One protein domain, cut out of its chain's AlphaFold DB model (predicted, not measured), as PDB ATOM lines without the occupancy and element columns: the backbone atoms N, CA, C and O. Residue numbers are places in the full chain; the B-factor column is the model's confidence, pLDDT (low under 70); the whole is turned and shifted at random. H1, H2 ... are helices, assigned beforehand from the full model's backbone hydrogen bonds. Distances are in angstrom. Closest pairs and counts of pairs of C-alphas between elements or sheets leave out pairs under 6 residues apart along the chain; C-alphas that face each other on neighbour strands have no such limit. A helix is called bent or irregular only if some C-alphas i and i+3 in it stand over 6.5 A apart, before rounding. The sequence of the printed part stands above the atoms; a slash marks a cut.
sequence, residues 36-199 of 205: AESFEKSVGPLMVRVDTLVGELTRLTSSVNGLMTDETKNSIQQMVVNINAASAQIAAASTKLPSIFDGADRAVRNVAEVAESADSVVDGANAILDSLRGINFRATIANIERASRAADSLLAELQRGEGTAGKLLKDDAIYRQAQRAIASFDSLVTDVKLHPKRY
ATOM      1  N   ALA A  36      93.288  83.806  99.683       72.44
ATOM      2  CA  ALA A  36      93.887  85.133  99.552       72.44
ATOM      3  C   ALA A  36      94.784  85.227  98.306       72.44
ATOM      4  O   ALA A  36      94.676  86.183  97.547       72.44
ATOM      5  N   GLU A  37      95.590  84.199  98.037       73.88
ATOM      6  CA  GLU A  37      96.438  84.096  96.848       73.88
ATOM      7  C   GLU A  37      95.593  84.004  95.567       73.88
ATOM      8  O   GLU A  37      95.888  84.673  94.577       73.88
ATOM      9  N   SER A  38      94.506  83.220  95.572       75.75
ATOM     10  CA  SER A  38      93.576  83.141  94.436       75.75
ATOM     11  C   SER A  38      92.860  84.468  94.178       75.75
ATOM     12  O   SER A  38      92.631  84.836  93.021       75.75
ATOM     13  N   PHE A  39      92.508  85.192  95.241       76.00
ATOM     14  CA  PHE A  39      91.927  86.523  95.149       76.00
ATOM     15  C   PHE A  39      92.941  87.526  94.588       76.00
ATOM     16  O   PHE A  39      92.645  88.194  93.600       76.00
ATOM     17  N   GLU A  40      94.156  87.577  95.138       78.31
ATOM     18  CA  GLU A  40      95.233  88.462  94.681       78.31
ATOM     19  C   GLU A  40      95.572  88.212  93.204       78.31
ATOM     20  O   GLU A  40      95.605  89.151  92.409       78.31
ATOM     21  N   LYS A  41      95.706  86.943  92.798       81.31
ATOM     22  CA  LYS A  41      95.932  86.545  91.397       81.31
ATOM     23  C   LYS A  41      94.804  86.959  90.450       81.31
ATOM     24  O   LYS A  41      95.055  87.137  89.261       81.31
ATOM     25  N   SER A  42      93.577  87.103  90.950       78.06
ATOM     26  CA  SER A  42      92.412  87.476  90.134       78.06
ATOM     27  C   SER A  42      92.186  88.987  90.083       78.06
ATOM     28  O   SER A  42      91.880  89.532  89.022       78.06
ATOM     29  N   VAL A  43      92.351  89.674  91.215       80.00
ATOM     30  CA  VAL A  43      92.009  91.094  91.386       80.00
ATOM     31  C   VAL A  43      93.218  92.006  91.184       80.00
ATOM     32  O   VAL A  43      93.076  93.079  90.603       80.00
ATOM     33  N   GLY A  44      94.418  91.583  91.584       82.75
ATOM     34  CA  GLY A  44      95.645  92.374  91.444       82.75
ATOM     35  C   GLY A  44      95.921  92.805  89.997       82.75
ATOM     36  O   GLY A  44      95.993  94.008  89.729       82.75
ATOM     37  N   PRO A  45      95.985  91.871  89.025       85.50
ATOM     38  CA  PRO A  45      96.185  92.219  87.618       85.50
ATOM     39  C   PRO A  45      95.075  93.104  87.046       85.50
ATOM     40  O   PRO A  45      95.327  93.899  86.142       85.50
ATOM     41  N   LEU A  46      93.848  92.975  87.557       84.31
ATOM     42  CA  LEU A  46      92.734  93.821  87.150       84.31
ATOM     43  C   LEU A  46      92.976  95.272  87.579       84.31
ATOM     44  O   LEU A  46      92.847  96.162  86.745       84.31
ATOM     45  N   MET A  47      93.373  95.503  88.834       82.44
ATOM     46  CA  MET A  47      93.623  96.852  89.360       82.44
ATOM     47  C   MET A  47      94.730  97.577  88.590       82.44
ATOM     48  O   MET A  47      94.547  98.725  88.197       82.44
ATOM     49  N   VAL A  48      95.834  96.891  88.282       87.38
ATOM     50  CA  VAL A  48      96.936  97.471  87.488       87.38
ATOM     51  C   VAL A  48      96.455  97.920  86.105       87.38
ATOM     52  O   VAL A  48      96.809  98.998  85.626       87.38
ATOM     53  N   ARG A  49      95.626  97.106  85.448       88.31
ATOM     54  CA  ARG A  49      95.111  97.402  84.104       88.31
ATOM     55  C   ARG A  49      94.063  98.502  84.113       88.31
ATOM     56  O   ARG A  49      94.044  99.318  83.202       88.31
ATOM     57  N   VAL A  50      93.211  98.525  85.134       88.31
ATOM     58  CA  VAL A  50      92.269  99.619  85.364       88.31
ATOM     59  C   VAL A  50      93.027 100.938  85.522       88.31
ATOM     60  O   VAL A  50      92.695 101.896  84.833       88.31
ATOM     61  N   ASP A  51      94.080 100.968  86.338       85.12
ATOM     62  CA  ASP A  51      94.892 102.174  86.552       85.12
ATOM     63  C   ASP A  51      95.606 102.636  85.285       85.12
ATOM     64  O   ASP A  51      95.651 103.830  84.989       85.12
ATOM     65  N   THR A  52      96.113 101.678  84.511       88.75
ATOM     66  CA  THR A  52      96.729 101.940  83.207       88.75
ATOM     67  C   THR A  52      95.723 102.598  82.260       88.75
ATOM     68  O   THR A  52      95.993 103.686  81.747       88.75
ATOM     69  N   LEU A  53      94.533 102.003  82.118       88.81
ATOM     70  CA  LEU A  53      93.464 102.532  81.275       88.81
ATOM     71  C   LEU A  53      93.009 103.920  81.742       88.81
ATOM     72  O   LEU A  53      92.913 104.824  80.923       88.81
ATOM     73  N   VAL A  54      92.765 104.131  83.041       87.69
ATOM     74  CA  VAL A  54      92.398 105.463  83.564       87.69
ATOM     75  C   VAL A  54      93.453 106.496  83.169       87.69
ATOM     76  O   VAL A  54      93.104 107.544  82.625       87.69
ATOM     77  N   GLY A  55      94.741 106.183  83.341       86.81
ATOM     78  CA  GLY A  55      95.832 107.074  82.946       86.81
ATOM     79  C   GLY A  55      95.863 107.389  81.445       86.81
ATOM     80  O   GLY A  55      96.091 108.539  81.061       86.81
ATOM     81  N   GLU A  56      95.617 106.400  80.585       86.19
ATOM     82  CA  GLU A  56      95.492 106.590  79.132       86.19
ATOM     83  C   GLU A  56      94.308 107.494  78.778       86.19
ATOM     84  O   GLU A  56      94.457 108.430  77.990       86.19
ATOM     85  N   LEU A  57      93.152 107.284  79.410       85.00
ATOM     86  CA  LEU A  57      91.948 108.080  79.176       85.00
ATOM     87  C   LEU A  57      92.096 109.527  79.668       85.00
ATOM     88  O   LEU A  57      91.622 110.455  79.002       85.00
ATOM     89  N   THR A  58      92.787 109.756  80.790       81.25
ATOM     90  CA  THR A  58      93.125 111.109  81.263       81.25
ATOM     91  C   THR A  58      94.010 111.835  80.249       81.25
ATOM     92  O   THR A  58      93.702 112.966  79.864       81.25
ATOM     93  N   ARG A  59      95.070 111.176  79.751       82.19
ATOM     94  CA  ARG A  59      95.943 111.739  78.704       82.19
ATOM     95  C   ARG A  59      95.168 112.035  77.427       82.19
ATOM     96  O   ARG A  59      95.352 113.102  76.837       82.19
ATOM     97  N   LEU A  60      94.277 111.133  77.027       77.50
ATOM     98  CA  LEU A  60      93.447 111.309  75.842       77.50
ATOM     99  C   LEU A  60      92.558 112.540  75.991       77.50
ATOM    100  O   LEU A  60      92.592 113.400  75.121       77.50
ATOM    101  N   THR A  61      91.882 112.702  77.130       72.31
ATOM    102  CA  THR A  61      91.032 113.874  77.419       72.31
ATOM    103  C   THR A  61      91.804 115.196  77.321       72.31
ATOM    104  O   THR A  61      91.261 116.182  76.833       72.31
ATOM    105  N   SER A  62      93.081 115.216  77.718       70.12
ATOM    106  CA  SER A  62      93.947 116.398  77.577       70.12
ATOM    107  C   SER A  62      94.486 116.641  76.157       70.12
ATOM    108  O   SER A  62      94.965 117.736  75.871       70.12
ATOM    109  N   SER A  63      94.404 115.644  75.268       66.31
ATOM    110  CA  SER A  63      95.052 115.651  73.945       66.31
ATOM    111  C   SER A  63      94.095 115.894  72.770       66.31
ATOM    112  O   SER A  63      94.561 116.130  71.660       66.31
ATOM    113  N   VAL A  64      92.768 115.879  72.969       65.06
ATOM    114  CA  VAL A  64      91.763 116.012  71.880       65.06
ATOM    115  C   VAL A  64      91.615 117.454  71.345       65.06
ATOM    116  O   VAL A  64      90.560 117.851  70.860       65.06
ATOM    117  N   ASN A  65      92.662 118.278  71.380       56.06
ATOM    118  CA  ASN A  65      92.607 119.677  70.934       56.06
ATOM    119  C   ASN A  65      92.609 119.842  69.396       56.06
ATOM    120  O   ASN A  65      93.413 120.587  68.841       56.06
ATOM    121  N   GLY A  66      91.657 119.211  68.698       56.97
ATOM    122  CA  GLY A  66      91.195 119.705  67.393       56.97
ATOM    123  C   GLY A  66      91.501 118.866  66.152       56.97
ATOM    124  O   GLY A  66      91.387 119.397  65.048       56.97
ATOM    125  N   LEU A  67      91.830 117.579  66.287       59.47
ATOM    126  CA  LEU A  67      91.982 116.664  65.149       59.47
ATOM    127  C   LEU A  67      90.827 115.654  65.137       59.47
ATOM    128  O   LEU A  67      90.730 114.802  66.013       59.47
ATOM    129  N   MET A  68      89.921 115.781  64.162       68.31
ATOM    130  CA  MET A  68      88.768 114.890  63.997       68.31
ATOM    131  C   MET A  68      88.681 114.445  62.537       68.31
ATOM    132  O   MET A  68      87.992 115.065  61.727       68.31
ATOM    133  N   THR A  69      89.453 113.410  62.201       72.94
ATOM    134  CA  THR A  69      89.364 112.695  60.920       72.94
ATOM    135  C   THR A  69      88.325 111.574  61.008       72.94
ATOM    136  O   THR A  69      87.858 111.229  62.101       72.94
ATOM    137  N   ASP A  70      87.961 110.987  59.866       75.75
ATOM    138  CA  ASP A  70      87.073 109.821  59.832       75.75
ATOM    139  C   ASP A  70      87.704 108.605  60.534       75.75
ATOM    140  O   ASP A  70      86.998 107.876  61.238       75.75
ATOM    141  N   GLU A  71      89.028 108.411  60.438       74.19
ATOM    142  CA  GLU A  71      89.721 107.362  61.198       74.19
ATOM    143  C   GLU A  71      89.609 107.595  62.707       74.19
ATOM    144  O   GLU A  71      89.143 106.715  63.434       74.19
ATOM    145  N   THR A  72      89.944 108.799  63.184       75.44
ATOM    146  CA  THR A  72      89.894 109.123  64.616       75.44
ATOM    147  C   THR A  72      88.468 109.023  65.158       75.44
ATOM    148  O   THR A  72      88.257 108.551  66.276       75.44
ATOM    149  N   LYS A  73      87.455 109.392  64.364       78.00
ATOM    150  CA  LYS A  73      86.040 109.230  64.725       78.00
ATOM    151  C   LYS A  73      85.671 107.763  64.958       78.00
ATOM    152  O   LYS A  73      85.075 107.448  65.992       78.00
ATOM    153  N   ASN A  74      86.046 106.874  64.040       82.69
ATOM    154  CA  ASN A  74      85.785 105.438  64.171       82.69
ATOM    155  C   ASN A  74      86.515 104.847  65.385       82.69
ATOM    156  O   ASN A  74      85.923 104.108  66.178       82.69
ATOM    157  N   SER A  75      87.776 105.232  65.582       81.88
ATOM    158  CA  SER A  75      88.579 104.806  66.726       81.88
ATOM    159  C   SER A  75      87.966 105.273  68.061       81.88
ATOM    160  O   SER A  75      87.847 104.470  68.992       81.88
ATOM    161  N   ILE A  76      87.469 106.517  68.156       81.62
ATOM    162  CA  ILE A  76      86.778 107.033  69.356       81.62
ATOM    163  C   ILE A  76      85.497 106.241  69.632       81.62
ATOM    164  O   ILE A  76      85.248 105.853  70.775       81.62
ATOM    165  N   GLN A  77      84.684 105.970  68.611       84.62
ATOM    166  CA  GLN A  77      83.459 105.181  68.776       84.62
ATOM    167  C   GLN A  77      83.764 103.774  69.301       84.62
ATOM    168  O   GLN A  77      83.125 103.314  70.252       84.62
ATOM    169  N   GLN A  78      84.779 103.110  68.746       86.06
ATOM    170  CA  GLN A  78      85.186 101.781  69.192       86.06
ATOM    171  C   GLN A  78      85.738 101.793  70.624       86.06
ATOM    172  O   GLN A  78      85.450 100.882  71.410       86.06
ATOM    173  N   MET A  79      86.489 102.834  70.990       84.94
ATOM    174  CA  MET A  79      86.953 103.049  72.359       84.94
ATOM    175  C   MET A  79      85.769 103.187  73.322       84.94
ATOM    176  O   MET A  79      85.733 102.487  74.331       84.94
ATOM    177  N   VAL A  80      84.765 104.010  72.997       86.19
ATOM    178  CA  VAL A  80      83.556 104.183  73.824       86.19
ATOM    179  C   VAL A  80      82.827 102.859  74.041       86.19
ATOM    180  O   VAL A  80      82.443 102.549  75.171       86.19
ATOM    181  N   VAL A  81      82.679 102.042  72.995       89.56
ATOM    182  CA  VAL A  81      82.082 100.701  73.110       89.56
ATOM    183  C   VAL A  81      82.886  99.819  74.071       89.56
ATOM    184  O   VAL A  81      82.305  99.176  74.948       89.56
ATOM    185  N   ASN A  82      84.214  99.808  73.948       85.81
ATOM    186  CA  ASN A  82      85.078  99.004  74.814       85.81
ATOM    187  C   ASN A  82      85.061  99.489  76.273       85.81
ATOM    188  O   ASN A  82      84.996  98.657  77.179       85.81
ATOM    189  N   ILE A  83      85.068 100.807  76.509       87.12
ATOM    190  CA  ILE A  83      84.961 101.399  77.852       87.12
ATOM    191  C   ILE A  83      83.625 101.017  78.482       87.12
ATOM    192  O   ILE A  83      83.606 100.521  79.602       87.12
ATOM    193  N   ASN A  84      82.511 101.167  77.763       88.00
ATOM    194  CA  ASN A  84      81.193 100.807  78.287       88.00
ATOM    195  C   ASN A  84      81.105  99.315  78.642       88.00
ATOM    196  O   ASN A  84      80.555  98.958  79.685       88.00
ATOM    197  N   ALA A  85      81.689  98.442  77.816       87.75
ATOM    198  CA  ALA A  85      81.778  97.017  78.117       87.75
ATOM    199  C   ALA A  85      82.638  96.749  79.365       87.75
ATOM    200  O   ALA A  85      82.238  95.961  80.222       87.75
ATOM    201  N   ALA A  86      83.789  97.415  79.500       85.38
ATOM    202  CA  ALA A  86      84.639  97.311  80.683       85.38
ATOM    203  C   ALA A  86      83.913  97.800  81.948       85.38
ATOM    204  O   ALA A  86      83.879  97.072  82.939       85.38
ATOM    205  N   SER A  87      83.254  98.962  81.896       86.75
ATOM    206  CA  SER A  87      82.439  99.514  82.984       86.75
ATOM    207  C   SER A  87      81.353  98.542  83.434       86.75
ATOM    208  O   SER A  87      81.208  98.290  84.627       86.75
ATOM    209  N   ALA A  88      80.610  97.950  82.493       88.75
ATOM    210  CA  ALA A  88      79.554  96.992  82.812       88.75
ATOM    211  C   ALA A  88      80.102  95.734  83.507       88.75
ATOM    212  O   ALA A  88      79.509  95.246  84.468       88.75
ATOM    213  N   GLN A  89      81.251  95.226  83.054       85.12
ATOM    214  CA  GLN A  89      81.896  94.060  83.663       85.12
ATOM    215  C   GLN A  89      82.459  94.369  85.055       85.12
ATOM    216  O   GLN A  89      82.333  93.543  85.958       85.12
ATOM    217  N   ILE A  90      83.043  95.554  85.252       84.75
ATOM    218  CA  ILE A  90      83.496  96.010  86.572       84.75
ATOM    219  C   ILE A  90      82.298  96.154  87.509       84.75
ATOM    220  O   ILE A  90      82.331  95.600  88.600       84.75
ATOM    221  N   ALA A  91      81.213  96.800  87.075       85.31
ATOM    222  CA  ALA A  91      80.001  96.934  87.879       85.31
ATOM    223  C   ALA A  91      79.424  95.564  88.281       85.31
ATOM    224  O   ALA A  91      79.082  95.356  89.444       85.31
ATOM    225  N   ALA A  92      79.375  94.605  87.353       84.50
ATOM    226  CA  ALA A  92      78.926  93.242  87.634       84.50
ATOM    227  C   ALA A  92      79.864  92.478  88.586       84.50
ATOM    228  O   ALA A  92      79.401  91.653  89.373       84.50
ATOM    229  N   ALA A  93      81.174  92.725  88.534       83.00
ATOM    230  CA  ALA A  93      82.111  92.172  89.508       83.00
ATOM    231  C   ALA A  93      81.902  92.813  90.891       83.00
ATOM    232  O   ALA A  93      81.817  92.098  91.889       83.00
ATOM    233  N   SER A  94      81.727  94.137  90.950       83.06
ATOM    234  CA  SER A  94      81.520  94.897  92.188       83.06
ATOM    235  C   SER A  94      80.262  94.492  92.956       83.06
ATOM    236  O   SER A  94      80.248  94.605  94.177       83.06
ATOM    237  N   THR A  95      79.223  93.977  92.293       84.38
ATOM    238  CA  THR A  95      78.031  93.446  92.982       84.38
ATOM    239  C   THR A  95      78.236  92.044  93.559       84.38
ATOM    240  O   THR A  95      77.546  91.676  94.507       84.38
ATOM    241  N   LYS A  96      79.183  91.264  93.025       82.50
ATOM    242  CA  LYS A  96      79.504  89.901  93.488       82.50
ATOM    243  C   LYS A  96      80.585  89.868  94.564       82.50
ATOM    244  O   LYS A  96      80.649  88.922  95.338       82.50
ATOM    245  N   LEU A  97      81.444  90.883  94.617       81.38
ATOM    246  CA  LEU A  97      82.515  90.956  95.607       81.38
ATOM    247  C   LEU A  97      82.004  90.926  97.064       81.38
ATOM    248  O   LEU A  97      82.540  90.128  97.830       81.38
ATOM    249  N   PRO A  98      80.948  91.665  97.468       81.94
ATOM    250  CA  PRO A  98      80.453  91.629  98.846       81.94
ATOM    251  C   PRO A  98      80.104  90.227  99.362       81.94
ATOM    252  O   PRO A  98      80.480  89.891 100.479       81.94
ATOM    253  N   SER A  99      79.469  89.372  98.550       81.38
ATOM    254  CA  SER A  99      79.102  88.016  98.986       81.38
ATOM    255  C   SER A  99      80.314  87.097  99.172       81.38
ATOM    256  O   SER A  99      80.284  86.211 100.026       81.38
ATOM    257  N   ILE A 100      81.394  87.324  98.415       81.56
ATOM    258  CA  ILE A 100      82.684  86.647  98.613       81.56
ATOM    259  C   ILE A 100      83.269  87.030  99.975       81.56
ATOM    260  O   ILE A 100      83.702  86.149 100.717       81.56
ATOM    261  N   PHE A 101      83.239  88.318 100.330       77.06
ATOM    262  CA  PHE A 101      83.721  88.800 101.627       77.06
ATOM    263  C   PHE A 101      82.859  88.315 102.789       77.06
ATOM    264  O   PHE A 101      83.399  87.825 103.773       77.06
ATOM    265  N   ASP A 102      81.535  88.340 102.651       79.56
ATOM    266  CA  ASP A 102      80.631  87.785 103.664       79.56
ATOM    267  C   ASP A 102      80.824  86.262 103.825       79.56
ATOM    268  O   ASP A 102      80.647  85.708 104.912       79.56
ATOM    269  N   GLY A 103      81.183  85.552 102.749       78.12
ATOM    270  CA  GLY A 103      81.603  84.150 102.802       78.12
ATOM    271  C   GLY A 103      82.908  83.961 103.577       78.12
ATOM    272  O   GLY A 103      82.986  83.080 104.431       78.12
ATOM    273  N   ALA A 104      83.901  84.817 103.324       76.81
ATOM    274  CA  ALA A 104      85.185  84.808 104.023       76.81
ATOM    275  C   ALA A 104      85.039  85.125 105.518       76.81
ATOM    276  O   ALA A 104      85.550  84.371 106.342       76.81
ATOM    277  N   ASP A 105      84.286  86.166 105.874       76.12
ATOM    278  CA  ASP A 105      84.025  86.545 107.266       76.12
ATOM    279  C   ASP A 105      83.318  85.412 108.028       76.12
ATOM    280  O   ASP A 105      83.679  85.105 109.164       76.12
ATOM    281  N   ARG A 106      82.345  84.736 107.398       75.94
ATOM    282  CA  ARG A 106      81.696  83.553 107.987       75.94
ATOM    283  C   ARG A 106      82.668  82.395 108.168       75.94
ATOM    284  O   ARG A 106      82.677  81.792 109.234       75.94
ATOM    285  N   ALA A 107      83.500  82.101 107.169       74.75
ATOM    286  CA  ALA A 107      84.500  81.043 107.282       74.75
ATOM    287  C   ALA A 107      85.473  81.314 108.443       74.75
ATOM    288  O   ALA A 107      85.767  80.401 109.207       74.75
ATOM    289  N   VAL A 108      85.914  82.562 108.626       73.00
ATOM    290  CA  VAL A 108      86.792  82.963 109.739       73.00
ATOM    291  C   VAL A 108      86.084  82.851 111.091       73.00
ATOM    292  O   VAL A 108      86.661  82.306 112.030       73.00
ATOM    293  N   ARG A 109      84.828  83.298 111.209       70.62
ATOM    294  CA  ARG A 109      84.059  83.162 112.461       70.62
ATOM    295  C   ARG A 109      83.775  81.709 112.821       70.62
ATOM    296  O   ARG A 109      83.940  81.353 113.980       70.62
ATOM    297  N   ASN A 110      83.450  80.862 111.844       68.56
ATOM    298  CA  ASN A 110      83.262  79.427 112.071       68.56
ATOM    299  C   ASN A 110      84.533  78.779 112.648       68.56
ATOM    300  O   ASN A 110      84.438  77.916 113.510       68.56
ATOM    301  N   VAL A 111      85.722  79.226 112.223       65.50
ATOM    302  CA  VAL A 111      87.004  78.782 112.805       65.50
ATOM    303  C   VAL A 111      87.172  79.251 114.253       65.50
ATOM    304  O   VAL A 111      87.747  78.524 115.056       65.50
ATOM    305  N   ALA A 112      86.709  80.459 114.581       59.34
ATOM    306  CA  ALA A 112      86.872  81.061 115.904       59.34
ATOM    307  C   ALA A 112      85.854  80.550 116.941       59.34
ATOM    308  O   ALA A 112      86.199  80.420 118.112       59.34
ATOM    309  N   GLU A 113      84.617  80.266 116.525       58.50
ATOM    310  CA  GLU A 113      83.538  79.792 117.407       58.50
ATOM    311  C   GLU A 113      83.526  78.268 117.569       58.50
ATOM    312  O   GLU A 113      83.090  77.767 118.605       58.50
ATOM    313  N   VAL A 114      84.007  77.520 116.570       51.66
ATOM    314  CA  VAL A 114      83.905  76.058 116.529       51.66
ATOM    315  C   VAL A 114      85.274  75.462 116.211       51.66
ATOM    316  O   VAL A 114      85.630  75.223 115.058       51.66
ATOM    317  N   ALA A 115      86.030  75.121 117.255       53.69
ATOM    318  CA  ALA A 115      87.188  74.233 117.128       53.69
ATOM    319  C   ALA A 115      86.803  72.810 116.640       53.69
ATOM    320  O   ALA A 115      87.680  71.984 116.405       53.69
ATOM    321  N   GLU A 116      85.507  72.517 116.469       54.69
ATOM    322  CA  GLU A 116      84.962  71.158 116.404       54.69
ATOM    323  C   GLU A 116      84.432  70.690 115.029       54.69
ATOM    324  O   GLU A 116      83.930  69.576 114.927       54.69
ATOM    325  N   SER A 117      84.525  71.443 113.923       59.31
ATOM    326  CA  SER A 117      84.083  70.900 112.615       59.31
ATOM    327  C   SER A 117      84.856  71.466 111.431       59.31
ATOM    328  O   SER A 117      84.469  72.473 110.830       59.31
ATOM    329  N   ALA A 118      85.936  70.774 111.060       64.50
ATOM    330  CA  ALA A 118      86.713  71.036 109.848       64.50
ATOM    331  C   ALA A 118      85.829  71.153 108.589       64.50
ATOM    332  O   ALA A 118      86.108  72.000 107.737       64.50
ATOM    333  N   ASP A 119      84.733  70.390 108.530       69.69
ATOM    334  CA  ASP A 119      83.768  70.371 107.423       69.69
ATOM    335  C   ASP A 119      83.151  71.749 107.143       69.69
ATOM    336  O   ASP A 119      83.162  72.214 106.008       69.69
ATOM    337  N   SER A 120      82.721  72.479 108.178       71.69
ATOM    338  CA  SER A 120      82.096  73.805 108.019       71.69
ATOM    339  C   SER A 120      83.030  74.849 107.393       71.69
ATOM    340  O   SER A 120      82.598  75.768 106.688       71.69
ATOM    341  N   VAL A 121      84.333  74.709 107.637       72.62
ATOM    342  CA  VAL A 121      85.362  75.600 107.094       72.62
ATOM    343  C   VAL A 121      85.691  75.220 105.659       72.62
ATOM    344  O   VAL A 121      85.914  76.102 104.829       72.62
ATOM    345  N   VAL A 122      85.695  73.921 105.355       76.38
ATOM    346  CA  VAL A 122      85.847  73.408 103.990       76.38
ATOM    347  C   VAL A 122      84.668  73.854 103.122       76.38
ATOM    348  O   VAL A 122      84.889  74.385 102.033       76.38
ATOM    349  N   ASP A 123      83.437  73.755 103.618       78.75
ATOM    350  CA  ASP A 123      82.238  74.211 102.907       78.75
ATOM    351  C   ASP A 123      82.236  75.726 102.684       78.75
ATOM    352  O   ASP A 123      81.962  76.199 101.577       78.75
ATOM    353  N   GLY A 124      82.618  76.503 103.705       79.94
ATOM    354  CA  GLY A 124      82.797  77.950 103.575       79.94
ATOM    355  C   GLY A 124      83.848  78.311 102.523       79.94
ATOM    356  O   GLY A 124      83.613  79.178 101.678       79.94
ATOM    357  N   ALA A 125      84.984  77.612 102.517       78.56
ATOM    358  CA  ALA A 125      86.039  77.806 101.527       78.56
ATOM    359  C   ALA A 125      85.577  77.457 100.104       78.56
ATOM    360  O   ALA A 125      85.860  78.217  99.176       78.56
ATOM    361  N   ASN A 126      84.832  76.363  99.927       80.56
ATOM    362  CA  ASN A 126      84.268  75.973  98.633       80.56
ATOM    363  C   ASN A 126      83.265  77.015  98.120       80.56
ATOM    364  O   ASN A 126      83.360  77.434  96.968       80.56
ATOM    365  N   ALA A 127      82.379  77.521  98.982       83.19
ATOM    366  CA  ALA A 127      81.422  78.565  98.614       83.19
ATOM    367  C   ALA A 127      82.107  79.872  98.163       83.19
ATOM    368  O   ALA A 127      81.656  80.528  97.215       83.19
ATOM    369  N   ILE A 128      83.216  80.249  98.811       82.94
ATOM    370  CA  ILE A 128      84.058  81.384  98.392       82.94
ATOM    371  C   ILE A 128      84.672  81.109  97.015       82.94
ATOM    372  O   ILE A 128      84.626  81.972  96.136       82.94
ATOM    373  N   LEU A 129      85.223  79.909  96.812       81.56
ATOM    374  CA  LEU A 129      85.851  79.509  95.553       81.56
ATOM    375  C   LEU A 129      84.851  79.520  94.387       81.56
ATOM    376  O   LEU A 129      85.167  80.023  93.306       81.56
ATOM    377  N   ASP A 130      83.636  79.031  94.611       83.94
ATOM    378  CA  ASP A 130      82.567  79.023  93.613       83.94
ATOM    379  C   ASP A 130      82.072  80.436  93.293       83.94
ATOM    380  O   ASP A 130      81.888  80.789  92.124       83.94
ATOM    381  N   SER A 131      81.951  81.292  94.310       84.00
ATOM    382  CA  SER A 131      81.613  82.707  94.126       84.00
ATOM    383  C   SER A 131      82.672  83.440  93.294       84.00
ATOM    384  O   SER A 131      82.328  84.190  92.376       84.00
ATOM    385  N   LEU A 132      83.959  83.174  93.549       79.75
ATOM    386  CA  LEU A 132      85.078  83.718  92.771       79.75
ATOM    387  C   LEU A 132      85.063  83.232  91.320       79.75
ATOM    388  O   LEU A 132      85.214  84.039  90.402       79.75
ATOM    389  N   ARG A 133      84.832  81.934  91.095       82.12
ATOM    390  CA  ARG A 133      84.670  81.350  89.750       82.12
ATOM    391  C   ARG A 133      83.492  81.952  88.990       82.12
ATOM    392  O   ARG A 133      83.549  82.074  87.769       82.12
ATOM    393  N   GLY A 134      82.447  82.358  89.706       82.88
ATOM    394  CA  GLY A 134      81.294  83.060  89.152       82.88
ATOM    395  C   GLY A 134      81.597  84.475  88.640       82.88
ATOM    396  O   GLY A 134      80.751  85.058  87.951       82.88
ATOM    397  N   ILE A 135      82.764  85.054  88.947       84.88
ATOM    398  CA  ILE A 135      83.210  86.335  88.387       84.88
ATOM    399  C   ILE A 135      84.073  86.078  87.149       84.88
ATOM    400  O   ILE A 135      85.115  85.428  87.202       84.88
ATOM    401  N   ASN A 136      83.680  86.654  86.013       84.19
ATOM    402  CA  ASN A 136      84.401  86.484  84.755       84.19
ATOM    403  C   ASN A 136      85.582  87.468  84.619       84.19
ATOM    404  O   ASN A 136      85.641  88.266  83.683       84.19
ATOM    405  N   PHE A 137      86.546  87.404  85.546       82.56
ATOM    406  CA  PHE A 137      87.716  88.298  85.574       82.56
ATOM    407  C   PHE A 137      88.509  88.286  84.264       82.56
ATOM    408  O   PHE A 137      88.994  89.325  83.822       82.56
ATOM    409  N   ARG A 138      88.599  87.125  83.606       85.25
ATOM    410  CA  ARG A 138      89.267  86.983  82.305       85.25
ATOM    411  C   ARG A 138      88.612  87.858  81.239       85.25
ATOM    412  O   ARG A 138      89.316  88.557  80.514       85.25
ATOM    413  N   ALA A 139      87.283  87.834  81.148       85.25
ATOM    414  CA  ALA A 139      86.560  88.683  80.210       85.25
ATOM    415  C   ALA A 139      86.693  90.168  80.575       85.25
ATOM    416  O   ALA A 139      86.867  90.993  79.678       85.25
ATOM    417  N   THR A 140      86.664  90.522  81.864       84.81
ATOM    418  CA  THR A 140      86.879  91.907  82.321       84.81
ATOM    419  C   THR A 140      88.255  92.419  81.897       84.81
ATOM    420  O   THR A 140      88.348  93.458  81.247       84.81
ATOM    421  N   ILE A 141      89.311  91.649  82.175       88.31
ATOM    422  CA  ILE A 141      90.688  91.964  81.779       88.31
ATOM    423  C   ILE A 141      90.790  92.137  80.261       88.31
ATOM    424  O   ILE A 141      91.331  93.138  79.799       88.31
ATOM    425  N   ALA A 142      90.213  91.223  79.478       89.69
ATOM    426  CA  ALA A 142      90.249  91.303  78.018       89.69
ATOM    427  C   ALA A 142      89.510  92.538  77.459       89.69
ATOM    428  O   ALA A 142      89.930  93.103  76.448       89.69
ATOM    429  N   ASN A 143      88.411  92.969  78.089       86.25
ATOM    430  CA  ASN A 143      87.709  94.202  77.712       86.25
ATOM    431  C   ASN A 143      88.550  95.446  78.021       86.25
ATOM    432  O   ASN A 143      88.668  96.319  77.164       86.25
ATOM    433  N   ILE A 144      89.164  95.506  79.204       88.19
ATOM    434  CA  ILE A 144      90.039  96.619  79.604       88.19
ATOM    435  C   ILE A 144      91.252  96.703  78.682       88.19
ATOM    436  O   ILE A 144      91.587  97.784  78.217       88.19
ATOM    437  N   GLU A 145      91.864  95.570  78.341       90.50
ATOM    438  CA  GLU A 145      92.952  95.518  77.364       90.50
ATOM    439  C   GLU A 145      92.537  96.044  75.987       90.50
ATOM    440  O   GLU A 145      93.304  96.747  75.333       90.50
ATOM    441  N   ARG A 146      91.326  95.709  75.525       90.44
ATOM    442  CA  ARG A 146      90.789  96.246  74.268       90.44
ATOM    443  C   ARG A 146      90.546  97.749  74.345       90.44
ATOM    444  O   ARG A 146      90.851  98.442  73.380       90.44
ATOM    445  N   ALA A 147      90.014  98.239  75.461       86.31
ATOM    446  CA  ALA A 147      89.836  99.668  75.690       86.31
ATOM    447  C   ALA A 147      91.187 100.398  75.730       86.31
ATOM    448  O   ALA A 147      91.315 101.431  75.082       86.31
ATOM    449  N   SER A 148      92.190  99.812  76.393       89.25
ATOM    450  CA  SER A 148      93.531 100.396  76.533       89.25
ATOM    451  C   SER A 148      94.216 100.515  75.176       89.25
ATOM    452  O   SER A 148      94.580 101.597  74.739       89.25
ATOM    453  N   ARG A 149      94.232  99.424  74.395       90.00
ATOM    454  CA  ARG A 149      94.768  99.453  73.022       90.00
ATOM    455  C   ARG A 149      94.058 100.466  72.122       90.00
ATOM    456  O   ARG A 149      94.700 101.072  71.269       90.00
ATOM    457  N   ALA A 150      92.744 100.632  72.278       85.25
ATOM    458  CA  ALA A 150      91.997 101.632  71.520       85.25
ATOM    459  C   ALA A 150      92.386 103.061  71.937       85.25
ATOM    460  O   ALA A 150      92.583 103.909  71.068       85.25
ATOM    461  N   ALA A 151      92.541 103.315  73.240       84.12
ATOM    462  CA  ALA A 151      93.001 104.597  73.764       84.12
ATOM    463  C   ALA A 151      94.437 104.916  73.313       84.12
ATOM    464  O   ALA A 151      94.696 106.025  72.850       84.12
ATOM    465  N   ASP A 152      95.344 103.940  73.353       83.69
ATOM    466  CA  ASP A 152      96.721 104.080  72.870       83.69
ATOM    467  C   ASP A 152      96.794 104.360  71.366       83.69
ATOM    468  O   ASP A 152      97.525 105.256  70.943       83.69
ATOM    469  N   SER A 153      96.019 103.639  70.542       81.75
ATOM    470  CA  SER A 153      95.960 103.893  69.093       81.75
ATOM    471  C   SER A 153      95.508 105.320  68.806       81.75
ATOM    472  O   SER A 153      96.133 106.023  68.014       81.75
ATOM    473  N   LEU A 154      94.466 105.774  69.507       76.94
ATOM    474  CA  LEU A 154      93.965 107.142  69.405       76.94
ATOM    475  C   LEU A 154      95.011 108.172  69.825       76.94
ATOM    476  O   LEU A 154      95.215 109.158  69.123       76.94
ATOM    477  N   LEU A 155      95.704 107.948  70.942       76.94
ATOM    478  CA  LEU A 155      96.794 108.818  71.380       76.94
ATOM    479  C   LEU A 155      97.902 108.905  70.322       76.94
ATOM    480  O   LEU A 155      98.375 110.002  70.027       76.94
ATOM    481  N   ALA A 156      98.283 107.780  69.715       79.00
ATOM    482  CA  ALA A 156      99.303 107.737  68.671       79.00
ATOM    483  C   ALA A 156      98.848 108.399  67.356       79.00
ATOM    484  O   ALA A 156      99.659 108.995  66.649       79.00
ATOM    485  N   GLU A 157      97.571 108.288  66.992       73.38
ATOM    486  CA  GLU A 157      96.969 109.021  65.867       73.38
ATOM    487  C   GLU A 157      96.993 110.535  66.119       73.38
ATOM    488  O   GLU A 157      97.447 111.289  65.260       73.38
ATOM    489  N   LEU A 158      96.605 110.978  67.321       71.12
ATOM    490  CA  LEU A 158      96.608 112.392  67.704       71.12
ATOM    491  C   LEU A 158      98.024 112.990  67.742       71.12
ATOM    492  O   LEU A 158      98.232 114.107  67.273       71.12
ATOM    493  N   GLN A 159      99.011 112.252  68.263       70.19
ATOM    494  CA  GLN A 159     100.408 112.705  68.345       70.19
ATOM    495  C   GLN A 159     101.080 112.869  66.981       70.19
ATOM    496  O   GLN A 159     101.970 113.705  66.842       70.19
ATOM    497  N   ARG A 160     100.669 112.087  65.975       70.62
ATOM    498  CA  ARG A 160     101.221 112.189  64.618       70.62
ATOM    499  C   ARG A 160     100.876 113.515  63.940       70.62
ATOM    500  O   ARG A 160     101.563 113.888  62.998       70.62
ATOM    501  N   GLY A 161      99.872 114.250  64.425       57.91
ATOM    502  CA  GLY A 161      99.580 115.612  63.965       57.91
ATOM    503  C   GLY A 161      99.127 115.719  62.503       57.91
ATOM    504  O   GLY A 161      98.990 116.826  61.985       57.91
ATOM    505  N   GLU A 162      98.875 114.597  61.825       56.78
ATOM    506  CA  GLU A 162      98.428 114.570  60.435       56.78
ATOM    507  C   GLU A 162      96.899 114.701  60.379       56.78
ATOM    508  O   GLU A 162      96.156 113.724  60.398       56.78
ATOM    509  N   GLY A 163      96.409 115.943  60.344       54.81
ATOM    510  CA  GLY A 163      94.990 116.240  60.160       54.81
ATOM    511  C   GLY A 163      94.731 117.741  60.073       54.81
ATOM    512  O   GLY A 163      95.226 118.527  60.873       54.81
ATOM    513  N   THR A 164      93.977 118.155  59.060       51.59
ATOM    514  CA  THR A 164      93.748 119.556  58.690       51.59
ATOM    515  C   THR A 164      93.211 120.391  59.851       51.59
ATOM    516  O   THR A 164      92.060 120.224  60.264       51.59
ATOM    517  N   ALA A 165      94.012 121.353  60.303       44.59
ATOM    518  CA  ALA A 165      93.548 122.471  61.105       44.59
ATOM    519  C   ALA A 165      92.299 123.097  60.447       44.59
ATOM    520  O   ALA A 165      92.375 123.686  59.370       44.59
ATOM    521  N   GLY A 166      91.134 122.953  61.085       45.56
ATOM    522  CA  GLY A 166      90.044 123.915  60.914       45.56
ATOM    523  C   GLY A 166      88.792 123.535  60.115       45.56
ATOM    524  O   GLY A 166      88.049 124.456  59.789       45.56
ATOM    525  N   LYS A 167      88.470 122.264  59.815       43.84
ATOM    526  CA  LYS A 167      87.208 121.955  59.084       43.84
ATOM    527  C   LYS A 167      86.088 121.208  59.820       43.84
ATOM    528  O   LYS A 167      85.000 121.114  59.261       43.84
ATOM    529  N   LEU A 168      86.257 120.767  61.068       44.72
ATOM    530  CA  LEU A 168      85.234 119.953  61.752       44.72
ATOM    531  C   LEU A 168      84.937 120.383  63.197       44.72
ATOM    532  O   LEU A 168      84.883 119.570  64.112       44.72
ATOM    533  N   LEU A 169      84.601 121.660  63.386       44.25
ATOM    534  CA  LEU A 169      83.887 122.183  64.568       44.25
ATOM    535  C   LEU A 169      82.496 121.524  64.807       44.25
ATOM    536  O   LEU A 169      81.590 122.180  65.313       44.25
ATOM    537  N   LYS A 170      82.233 120.282  64.367       50.62
ATOM    538  CA  LYS A 170      80.850 119.825  64.154       50.62
ATOM    539  C   LYS A 170      80.510 118.353  64.378       50.62
ATOM    540  O   LYS A 170      79.454 117.932  63.920       50.62
ATOM    541  N   ASP A 171      81.304 117.595  65.132       56.53
ATOM    542  CA  ASP A 171      80.783 116.349  65.733       56.53
ATOM    543  C   ASP A 171      81.096 116.218  67.229       56.53
ATOM    544  O   ASP A 171      81.404 115.171  67.794       56.53
ATOM    545  N   ASP A 172      80.944 117.362  67.879       64.44
ATOM    546  CA  ASP A 172      80.621 117.600  69.277       64.44
ATOM    547  C   ASP A 172      79.900 116.442  70.012       64.44
ATOM    548  O   ASP A 172      80.120 116.215  71.202       64.44
ATOM    549  N   ALA A 173      79.027 115.686  69.336       72.88
ATOM    550  CA  ALA A 173      78.285 114.586  69.943       72.88
ATOM    551  C   ALA A 173      79.174 113.389  70.314       72.88
ATOM    552  O   ALA A 173      79.033 112.863  71.420       72.88
ATOM    553  N   ILE A 174      80.083 112.974  69.428       72.69
ATOM    554  CA  ILE A 174      80.961 111.812  69.647       72.69
ATOM    555  C   ILE A 174      81.995 112.138  70.715       72.69
ATOM    556  O   ILE A 174      82.177 111.364  71.653       72.69
ATOM    557  N   TYR A 175      82.586 113.330  70.638       73.50
ATOM    558  CA  TYR A 175      83.498 113.820  71.664       73.50
ATOM    559  C   TYR A 175      82.833 113.863  73.047       73.50
ATOM    560  O   TYR A 175      83.355 113.300  74.011       73.50
ATOM    561  N   ARG A 176      81.618 114.422  73.152       78.62
ATOM    562  CA  ARG A 176      80.855 114.421  74.413       78.62
ATOM    563  C   ARG A 176      80.468 113.024  74.889       78.62
ATOM    564  O   ARG A 176      80.289 112.824  76.087       78.62
ATOM    565  N   GLN A 177      80.235 112.066  73.992       80.12
ATOM    566  CA  GLN A 177      79.988 110.674  74.386       80.12
ATOM    567  C   GLN A 177      81.256 110.036  74.956       80.12
ATOM    568  O   GLN A 177      81.179 109.401  76.004       80.12
ATOM    569  N   ALA A 178      82.409 110.274  74.329       81.56
ATOM    570  CA  ALA A 178      83.698 109.809  74.821       81.56
ATOM    571  C   ALA A 178      84.039 110.399  76.188       81.56
ATOM    572  O   ALA A 178      84.286 109.643  77.123       81.56
ATOM    573  N   GLN A 179      83.943 111.722  76.348       81.44
ATOM    574  CA  GLN A 179      84.165 112.373  77.641       81.44
ATOM    575  C   GLN A 179      83.237 111.825  78.731       81.44
ATOM    576  O   GLN A 179      83.687 111.568  79.844       81.44
ATOM    577  N   ARG A 180      81.953 111.599  78.419       85.88
ATOM    578  CA  ARG A 180      81.006 111.009  79.376       85.88
ATOM    579  C   ARG A 180      81.369 109.575  79.743       85.88
ATOM    580  O   ARG A 180      81.367 109.257  80.924       85.88
ATOM    581  N   ALA A 181      81.702 108.730  78.767       85.50
ATOM    582  CA  ALA A 181      82.099 107.346  79.022       85.50
ATOM    583  C   ALA A 181      83.365 107.276  79.890       85.50
ATOM    584  O   ALA A 181      83.401 106.514  80.855       85.50
ATOM    585  N   ILE A 182      84.358 108.120  79.592       86.38
ATOM    586  CA  ILE A 182      85.594 108.250  80.371       86.38
ATOM    587  C   ILE A 182      85.286 108.702  81.799       86.38
ATOM    588  O   ILE A 182      85.716 108.047  82.740       86.38
ATOM    589  N   ALA A 183      84.497 109.765  81.974       86.31
ATOM    590  CA  ALA A 183      84.138 110.272  83.296       86.31
ATOM    591  C   ALA A 183      83.334 109.252  84.121       86.31
ATOM    592  O   ALA A 183      83.551 109.110  85.322       86.31
ATOM    593  N   SER A 184      82.412 108.513  83.493       85.94
ATOM    594  CA  SER A 184      81.666 107.444  84.165       85.94
ATOM    595  C   SER A 184      82.566 106.279  84.572       85.94
ATOM    596  O   SER A 184      82.409 105.755  85.674       85.94
ATOM    597  N   PHE A 185      83.506 105.881  83.712       87.81
ATOM    598  CA  PHE A 185      84.481 104.838  84.029       87.81
ATOM    599  C   PHE A 185      85.406 105.267  85.175       87.81
ATOM    600  O   PHE A 185      85.550 104.524  86.141       87.81
ATOM    601  N   ASP A 186      85.961 106.478  85.107       86.31
ATOM    602  CA  ASP A 186      86.824 107.048  86.145       86.31
ATOM    603  C   ASP A 186      86.111 107.141  87.501       86.31
ATOM    604  O   ASP A 186      86.649 106.713  88.520       86.31
ATOM    605  N   SER A 187      84.856 107.599  87.508       86.69
ATOM    606  CA  SER A 187      84.025 107.655  88.713       86.69
ATOM    607  C   SER A 187      83.780 106.267  89.316       86.69
ATOM    608  O   SER A 187      84.003 106.071  90.510       86.69
ATOM    609  N   LEU A 188      83.399 105.279  88.495       84.31
ATOM    610  CA  LEU A 188      83.196 103.895  88.944       84.31
ATOM    611  C   LEU A 188      84.475 103.313  89.557       84.31
ATOM    612  O   LEU A 188      84.440 102.709  90.627       84.31
ATOM    613  N   VAL A 189      85.603 103.486  88.874       85.31
ATOM    614  CA  VAL A 189      86.903 102.991  89.333       85.31
ATOM    615  C   VAL A 189      87.313 103.681  90.630       85.31
ATOM    616  O   VAL A 189      87.733 103.017  91.576       85.31
ATOM    617  N   THR A 190      87.157 104.998  90.699       85.31
ATOM    618  CA  THR A 190      87.479 105.796  91.881       85.31
ATOM    619  C   THR A 190      86.638 105.377  93.080       85.31
ATOM    620  O   THR A 190      87.186 105.197  94.165       85.31
ATOM    621  N   ASP A 191      85.339 105.148  92.901       82.19
ATOM    622  CA  ASP A 191      84.452 104.673  93.968       82.19
ATOM    623  C   ASP A 191      84.878 103.287  94.485       82.19
ATOM    624  O   ASP A 191      85.023 103.094  95.695       82.19
ATOM    625  N   VAL A 192      85.216 102.357  93.584       79.25
ATOM    626  CA  VAL A 192      85.761 101.037  93.956       79.25
ATOM    627  C   VAL A 192      87.083 101.167  94.729       79.25
ATOM    628  O   VAL A 192      87.294 100.442  95.705       79.25
ATOM    629  N   LYS A 193      87.962 102.099  94.336       75.31
ATOM    630  CA  LYS A 193      89.273 102.326  94.973       75.31
ATOM    631  C   LYS A 193      89.196 103.044  96.320       75.31
ATOM    632  O   LYS A 193      89.950 102.690  97.223       75.31
ATOM    633  N   LEU A 194      88.350 104.067  96.450       74.50
ATOM    634  CA  LEU A 194      88.226 104.902  97.656       74.50
ATOM    635  C   LEU A 194      87.342 104.266  98.718       74.50
ATOM    636  O   LEU A 194      87.537 104.487  99.917       74.50
ATOM    637  N   HIS A 195      86.389 103.443  98.295       68.81
ATOM    638  CA  HIS A 195      85.495 102.738  99.191       68.81
ATOM    639  C   HIS A 195      85.686 101.231  99.089       68.81
ATOM    640  O   HIS A 195      84.691 100.512  98.971       68.81
ATOM    641  N   PRO A 196      86.925 100.711  99.248       62.91
ATOM    642  CA  PRO A 196      87.146  99.283  99.193       62.91
ATOM    643  C   PRO A 196      86.289  98.636 100.272       62.91
ATOM    644  O   PRO A 196      85.595  97.710  99.947       62.91
ATOM    645  N   LYS A 197      86.120  99.208 101.475       58.22
ATOM    646  CA  LYS A 197      85.216  98.675 102.525       58.22
ATOM    647  C   LYS A 197      83.738  98.510 102.131       58.22
ATOM    648  O   LYS A 197      83.032  97.733 102.770       58.22
ATOM    649  N   ARG A 198      83.256  99.227 101.111       59.16
ATOM    650  CA  ARG A 198      81.893  99.085 100.566       59.16
ATOM    651  C   ARG A 198      81.779  97.874  99.626       59.16
ATOM    652  O   ARG A 198      80.684  97.356  99.443       59.16
ATOM    653  N   TYR A 199      82.914  97.406  99.106       51.38
ATOM    654  CA  TYR A 199      83.047  96.323  98.125       51.38
ATOM    655  C   TYR A 199      83.957  95.158  98.589       51.38
ATOM    656  O   TYR A 199      83.978  94.112  97.957       51.38
TER     657      TYR A 199
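AT A GLANCE: This is residues 36 to 199 of the 205 residues of an uncharacterized protein of Bacteroidia bacterium (UniProt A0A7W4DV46). The model is a long rod: an up-and-down bundle of four helical parts, H1, H2a, H4 and H5, extended at one end by a helical hairpin of H2b and H3. The bent helix H2 runs through both, its arm H2a in the bundle and its arm H2b in the hairpin, while a long link between H4 and H5 closes the other end and little H6 sits near the bend of H2. The printed part has 164 residues with six named helices, H1 to H6 in order, and no named strand; the class is all helix. The whole is loose, with a radius of gyration of the C-alphas of 20.8 A, and spans 77 by 22 by 18 A.

IN THESE COORDINATES: H1, residues 36 to 63, begins at C-alpha 36 (93.887, 85.133, 99.552) and is 39.9 A long; it has a kink of 26 degrees near residue 43 and is irregular, but only just, with C-alphas 42 and 45 6.6 A apart. H2, residues 70 to 113, was assigned as one helix by its hydrogen bonds but is bent, with C-alphas 95 and 98 6.6 A apart. Its arms are H2a, residues 70 to 95, 38.1 A, and H2b, residues 98 to 113, 22.2 A, at a shallow tilt of 27 degrees. H3 is residues 118 to 133, 22.7 A, and H4 residues 137 to 159, 32.5 A. H5 is residues 172 to 194, 32.0 A, and H6, residues 196 to 199, 5.2 A, ends at C-alpha 199 (83.047, 96.323, 98.125).

HOW THE PARTS SIT: In the bundle, H1 touches H4 at a shallow tilt of 22 degrees, the same way, the closest C-alphas being those of Leu 53 and Ser 148, 5.2 A. With residues 50 to 61 alone H1 touches H5, opposite ways at 34.8 degrees, a shallow tilt only just short of steep; the closest C-alphas, of Val 54 and Asp 186, are 6.3 A apart. H1 and H2a are near each other. H2a touches H4, opposite ways at 28 degrees, C-alphas 82 and 147 being closest at 4.9 A, and H5, the same way at 27 degrees, C-alphas 80 and 178 at 5.7 A. H2b and H3 form a hairpin at 11 degrees, with C-alphas 107 and 124 closest at 5.1 A. H6 is close to but not clearly touching H2b, C-alphas 98 and 199 being 5.4 A apart. Every O i to N i+4 pair is within hydrogen-bond range in H2a, H2b, H3, H4 and H5, and 22 of 24 in H1; H6 is too short for such a pair.

THE WHOLE: The C-alphas of Glu 116 and Gly 166, the two farthest apart, are 76.7 A apart. The printed part has no cut. The link from H4 to H5, 12 residues, is long, and residues 112 to 117 stand free. The mean pLDDT of the printed part is 76.8, with residues 63 to 68, 110 to 119, 161 to 172 and 195 to 199 under 70.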